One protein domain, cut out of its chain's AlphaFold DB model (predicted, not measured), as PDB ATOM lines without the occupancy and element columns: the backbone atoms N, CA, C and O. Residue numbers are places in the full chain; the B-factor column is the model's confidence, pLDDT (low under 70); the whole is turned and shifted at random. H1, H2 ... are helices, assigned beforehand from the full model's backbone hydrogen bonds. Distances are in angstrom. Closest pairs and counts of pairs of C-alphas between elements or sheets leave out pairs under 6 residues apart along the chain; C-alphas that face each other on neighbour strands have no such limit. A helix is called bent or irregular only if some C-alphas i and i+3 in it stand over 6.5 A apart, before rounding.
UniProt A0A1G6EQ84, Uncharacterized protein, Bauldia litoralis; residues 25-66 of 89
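AT A GLANCE: This is residues 25 to 66 of the 89 residues of an uncharacterized protein of Bauldia litoralis (UniProt A0A1G6EQ84). One long helix, H1, makes the length of the model, and after its last residue the chain folds back, so that a short helix, H2, packs on the later part of H1 and residues 57 to 66 run back toward the beginning of H1. The printed part has 42 residues with two named helices, H1 then H2 along the chain, and no named strand; the class is all helix. The whole is only just loose, close to compact, with a radius of gyration of the C-alphas of 11.2 A. The C-alphas span 34 by 15 by 11 A, a rod in outline.

HOW THE PARTS SIT: H1, residues 26 to 45, is the longest helix, and H2 is residues 50 to 56. H1 and H2 touch, with 8 pairs of C-alphas within 8 A, and H1 does so with residues 40 to 44 alone. The closest C-alphas of the two helices are those of Arg 40 and Ala 53, 5.1 A apart. Their lines stand at a steep tilt of 47 degrees, and they run opposite ways. Their centres are 12.4 A apart. In H1 and H2 every O i to N i+4 pair is within hydrogen-bond range.

IN THESE COORDINATES: H1 has 20 residues, from Ala 26, with its C-alpha at (14.375, 49.561, -38.564), to Asp 45, with its C-alpha at (31.859, 26.528, -43.376), and measures 29.3 A from first to last C-alpha. H2 has 7 residues, Glu 50 to Tyr 56, and measures 9.8 A from first to last C-alpha; C-alpha 56 is at (31.566, 39.670, -49.193). Neither helix is bent.

THE WHOLE: The two C-alphas farthest apart are those of Asp 25 and Gly 47, at 33.8 A. The first and last printed C-alphas, of Asp 25 and Ala 66, are 8.4 A apart. The printed part has no cut, and the link from H1 to H2, of 4 residues, is tight. The mean pLDDT of the printed part is 95.8, and no printed residue is under 70.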
ATOM      1  N   ASP A  25      12.951  50.527 -43.201       92.94
ATOM      2  CA  ASP A  25      12.691  50.756 -41.787       92.94
ATOM      3  C   ASP A  25      13.671  50.005 -40.866       92.94
ATOM      4  O   ASP A  25      14.623  49.344 -41.288       92.94
ATOM      5  N   ALA A  26      13.486  50.164 -39.554       89.44
ATOM      6  CA  ALA A  26      14.375  49.561 -38.564       89.44
ATOM      7  C   ALA A  26      14.340  48.019 -38.571       89.44
ATOM      8  O   ALA A  26      15.306  47.381 -38.145       89.44
ATOM      9  N   THR A  27      13.242  47.413 -39.025       92.19
ATOM     10  CA  THR A  27      13.100  45.958 -39.112       92.19
ATOM     11  C   THR A  27      13.901  45.385 -40.277       92.19
ATOM     12  O   THR A  27      14.516  44.329 -40.112       92.19
ATOM     13  N   ASP A  28      14.016  46.122 -41.384       94.44
ATOM     14  CA  ASP A  28      14.862  45.744 -42.520       94.44
ATOM     15  C   ASP A  28      16.337  45.689 -42.121       94.44
ATOM     16  O   ASP A  28      17.026  44.709 -42.405       94.44
ATOM     17  N   GLY A  29      16.821  46.695 -41.386       92.31
ATOM     18  CA  GLY A  29      18.201  46.712 -40.893       92.31
ATOM     19  C   GLY A  29      18.517  45.508 -39.996       92.31
ATOM     20  O   GLY A  29      19.561  44.866 -40.142       92.31
ATOM     21  N   ALA A  30      17.589  45.144 -39.105       93.25
ATOM     22  CA  ALA A  30      17.729  43.946 -38.278       93.25
ATOM     23  C   ALA A  30      17.727  42.658 -39.123       93.25
ATOM     24  O   ALA A  30      18.533  41.758 -38.873       93.25
ATOM     25  N   ALA A  31      16.870  42.575 -40.144       95.12
ATOM     26  CA  ALA A  31      16.809  41.433 -41.052       95.12
ATOM     27  C   ALA A  31      18.098  41.281 -41.880       95.12
ATOM     28  O   ALA A  31      18.625  40.171 -41.981       95.12
ATOM     29  N   VAL A  32      18.658  42.376 -42.406       95.88
ATOM     30  CA  VAL A  32      19.936  42.365 -43.138       95.88
ATOM     31  C   VAL A  32      21.076  41.903 -42.233       95.88
ATOM     32  O   VAL A  32      21.883  41.072 -42.651       95.88
ATOM     33  N   ALA A  33      21.136  42.367 -40.981       95.19
ATOM     34  CA  ALA A  33      22.147  41.912 -40.026       95.19
ATOM     35  C   ALA A  33      22.077  40.392 -39.781       95.19
ATOM     36  O   ALA A  33      23.107  39.717 -39.778       95.19
ATOM     37  N   VAL A  34      20.870  39.834 -39.634       96.38
ATOM     38  CA  VAL A  34      20.675  38.382 -39.479       96.38
ATOM     39  C   VAL A  34      21.072  37.630 -40.754       96.38
ATOM     40  O   VAL A  34      21.828  36.661 -40.686       96.38
ATOM     41  N   GLN A  35      20.606  38.088 -41.919       95.81
ATOM     42  CA  GLN A  35      20.869  37.448 -43.210       95.81
ATOM     43  C   GLN A  35      22.368  37.436 -43.553       95.81
ATOM     44  O   GLN A  35      22.901  36.409 -43.976       95.81
ATOM     45  N   THR A  36      23.058  38.561 -43.356       96.94
ATOM     46  CA  THR A  36      24.498  38.696 -43.637       96.94
ATOM     47  C   THR A  36      25.347  37.865 -42.680       96.94
ATOM     48  O   THR A  36      26.287  37.209 -43.124       96.94
ATOM     49  N   ALA A  37      24.988  37.805 -41.392       97.38
ATOM     50  CA  ALA A  37      25.652  36.926 -40.431       97.38
ATOM     51  C   ALA A  37      25.487  35.440 -40.797       97.38
ATOM     52  O   ALA A  37      26.461  34.689 -40.746       97.38
ATOM     53  N   GLY A  38      24.283  35.027 -41.212       96.81
ATOM     54  CA  GLY A  38      24.011  33.657 -41.655       96.81
ATOM     55  C   GLY A  38      24.806  33.271 -42.904       96.81
ATOM     56  O   GLY A  38      25.474  32.240 -42.913       96.81
ATOM     57  N   LEU A  39      24.807  34.124 -43.934       96.44
ATOM     58  CA  LEU A  39      25.583  33.869 -45.150       96.44
ATOM     59  C   LEU A  39      27.090  33.843 -44.876       96.44
ATOM     60  O   LEU A  39      27.794  32.992 -45.413       96.44
ATOM     61  N   ARG A  40      27.593  34.737 -44.016       97.75
ATOM     62  CA  ARG A  40      29.003  34.735 -43.614       97.75
ATOM     63  C   ARG A  40      29.401  33.403 -42.977       97.75
ATOM     64  O   ARG A  40      30.480  32.907 -43.287       97.75
ATOM     65  N   ALA A  41      28.555  32.844 -42.110       97.38
ATOM     66  CA  ALA A  41      28.809  31.548 -41.488       97.38
ATOM     67  C   ALA A  41      28.855  30.419 -42.532       97.38
ATOM     68  O   ALA A  41      29.838  29.690 -42.577       97.38
ATOM     69  N   GLU A  42      27.871  30.352 -43.437       97.25
ATOM     70  CA  GLU A  42      27.847  29.353 -44.520       97.25
ATOM     71  C   GLU A  42      29.091  29.447 -45.425       97.25
ATOM     72  O   GLU A  42      29.652  28.426 -45.806       97.25
ATOM     73  N   LEU A  43      29.575  30.659 -45.734       96.38
ATOM     74  CA  LEU A  43      30.804  30.843 -46.518       96.38
ATOM     75  C   LEU A  43      32.051  30.341 -45.776       96.38
ATOM     76  O   LEU A  43      32.930  29.738 -46.386       96.38
ATOM     77  N   VAL A  44      32.161  30.597 -44.472       97.50
ATOM     78  CA  VAL A  44      33.291  30.081 -43.682       97.50
ATOM     79  C   VAL A  44      33.246  28.554 -43.615       97.50
ATOM     80  O   VAL A  44      34.278  27.910 -43.811       97.50
ATOM     81  N   ASP A  45      32.060  27.979 -43.418       95.75
ATOM     82  CA  ASP A  45      31.859  26.528 -43.376       95.75
ATOM     83  C   ASP A  45      32.187  25.854 -44.724       95.75
ATOM     84  O   ASP A  45      32.780  24.774 -44.743       95.75
ATOM     85  N   ASP A  46      31.915  26.524 -45.851       94.00
ATOM     86  CA  ASP A  46      32.301  26.085 -47.204       94.00
ATOM     87  C   ASP A  46      33.804  26.296 -47.523       94.00
ATOM     88  O   ASP A  46      34.267  25.990 -48.626       94.00
ATOM     89  N   GLY A  47      34.599  26.784 -46.562       96.12
ATOM     90  CA  GLY A  47      36.062  26.860 -46.644       96.12
ATOM     91  C   GLY A  47      36.628  28.205 -47.103       96.12
ATOM     92  O   GLY A  47      37.838  28.314 -47.331       96.12
ATOM     93  N   TYR A  48      35.799  29.244 -47.230       97.50
ATOM     94  CA  TYR A  48      36.296  30.599 -47.465       97.50
ATOM     95  C   TYR A  48      36.905  31.190 -46.187       97.50
ATOM     96  O   TYR A  48      36.519  30.866 -45.066       97.50
ATOM     97  N   SER A  49      37.872  32.098 -46.339       98.38
ATOM     98  CA  SER A  49      38.467  32.762 -45.177       98.38
ATOM     99  C   SER A  49      37.467  33.701 -44.499       98.38
ATOM    100  O   SER A  49      36.640  34.331 -45.162       98.38
ATOM    101  N   GLU A  50      37.592  33.880 -43.183       98.19
ATOM    102  CA  GLU A  50      36.751  34.827 -42.439       98.19
ATOM    103  C   GLU A  50      36.830  36.252 -42.999       98.19
ATOM    104  O   GLU A  50      35.827  36.962 -43.014       98.19
ATOM    105  N   ALA A  51      38.012  36.664 -43.471       98.44
ATOM    106  CA  ALA A  51      38.228  37.976 -44.070       98.44
ATOM    107  C   ALA A  51      37.459  38.130 -45.387       98.44
ATOM    108  O   ALA A  51      36.833  39.163 -45.615       98.44
ATOM    109  N   PHE A  52      37.466  37.093 -46.232       98.44
ATOM    110  CA  PHE A  52      36.682  37.088 -47.462       98.44
ATOM    111  C   PHE A  52      35.183  37.105 -47.158       98.44
ATOM    112  O   PHE A  52      34.470  37.944 -47.695       98.44
ATOM    113  N   ALA A  53      34.712  36.229 -46.268       98.19
ATOM    114  CA  ALA A  53      33.297  36.145 -45.923       98.19
ATOM    115  C   ALA A  53      32.783  37.452 -45.290       98.19
ATOM    116  O   ALA A  53      31.684  37.905 -45.603       98.19
ATOM    117  N   ALA A  54      33.595  38.106 -44.449       98.00
ATOM    118  CA  ALA A  54      33.277  39.418 -43.892       98.00
ATOM    119  C   ALA A  54      33.179  40.500 -44.975       98.00
ATOM    120  O   ALA A  54      32.223  41.268 -44.973       98.00
ATOM    121  N   ALA A  55      34.138  40.546 -45.906       98.25
ATOM    122  CA  ALA A  55      34.133  41.521 -46.992       98.25
ATOM    123  C   ALA A  55      32.974  41.294 -47.976       98.25
ATOM    124  O   ALA A  55      32.352  42.251 -48.420       98.25
ATOM    125  N   TYR A  56      32.657  40.035 -48.289       97.44
ATOM    126  CA  TYR A  56      31.566  39.670 -49.193       97.44
ATOM    127  C   TYR A  56      30.188  40.057 -48.638       97.44
ATOM    128  O   TYR A  56      29.300  40.438 -49.394       97.44
ATOM    129  N   CYS A  57      30.007  39.964 -47.317       97.06
ATOM    130  CA  CYS A  57      28.751  40.290 -46.639       97.06
ATOM    131  C   CYS A  57      28.695  41.724 -46.082       97.06
ATOM    132  O   CYS A  57      27.745  42.049 -45.368       97.06
ATOM    133  N   ALA A  58      29.698  42.561 -46.356       96.81
ATOM    134  CA  ALA A  58      29.714  43.949 -45.908       96.81
ATOM    135  C   ALA A  58      28.654  44.781 -46.650       96.81
ATOM    136  O   ALA A  58      28.426  44.591 -47.843       96.81
ATOM    137  N   TYR A  59      28.020  45.706 -45.934       95.62
ATOM    138  CA  TYR A  59      27.057  46.661 -46.478       95.62
ATOM    139  C   TYR A  59      27.088  47.953 -45.655       95.62
ATOM    140  O   TYR A  59      27.396  47.911 -44.462       95.62
ATOM    141  N   GLU A  60      26.730  49.070 -46.283       95.06
ATOM    142  CA  GLU A  60      26.518  50.345 -45.599       95.06
ATOM    143  C   GLU A  60      25.015  50.529 -45.310       95.06
ATOM    144  O   GLU A  60      24.195  50.393 -46.224       95.06
ATOM    145  N   PRO A  61      24.599  50.779 -44.050       90.38
ATOM    146  CA  PRO A  61      23.178  50.846 -43.692       90.38
ATOM    147  C   PRO A  61      22.369  51.919 -44.434       90.38
ATOM    148  O   PRO A  61      21.170  51.748 -44.637       90.38
ATOM    149  N   ASP A  62      23.001  53.025 -44.822       92.00
ATOM    150  CA  ASP A  62      22.393  54.127 -45.574       92.00
ATOM    151  C   ASP A  62      22.296  53.859 -47.083       92.00
ATOM    152  O   ASP A  62      21.575  54.569 -47.785       92.00
ATOM    153  N   GLU A  63      22.947  52.804 -47.574       93.69
ATOM    154  CA  GLU A  63      22.839  52.330 -48.958       93.69
ATOM    155  C   GLU A  63      21.784  51.221 -49.129       93.69
ATOM    156  O   GLU A  63      21.612  50.677 -50.225       93.69
ATOM    157  N   LEU A  64      21.047  50.876 -48.066       95.12
ATOM    158  CA  LEU A  64      19.968  49.895 -48.139       95.12
ATOM    159  C   LEU A  64      18.786  50.409 -48.973       95.12
ATOM    160  O   LEU A  64      18.371  51.563 -48.884       95.12
ATOM    161  N   ALA A  65      18.186  49.496 -49.737       94.88
ATOM    162  CA  ALA A  65      16.932  49.707 -50.445       94.88
ATOM    163  C   ALA A  65      15.973  48.553 -50.147       94.88
ATOM    164  O   ALA A  65      16.369  47.386 -50.194       94.88
ATOM    165  N   ALA A  66      14.710  48.881 -49.876       96.25
ATOM    166  CA  ALA A  66      13.658  47.900 -49.657       96.25
ATOM    167  C   ALA A  66      12.865  47.663 -50.953       96.25
ATOM    168  O   ALA A  66      12.550  48.595 -51.702       96.25
TER     169      ALA A  66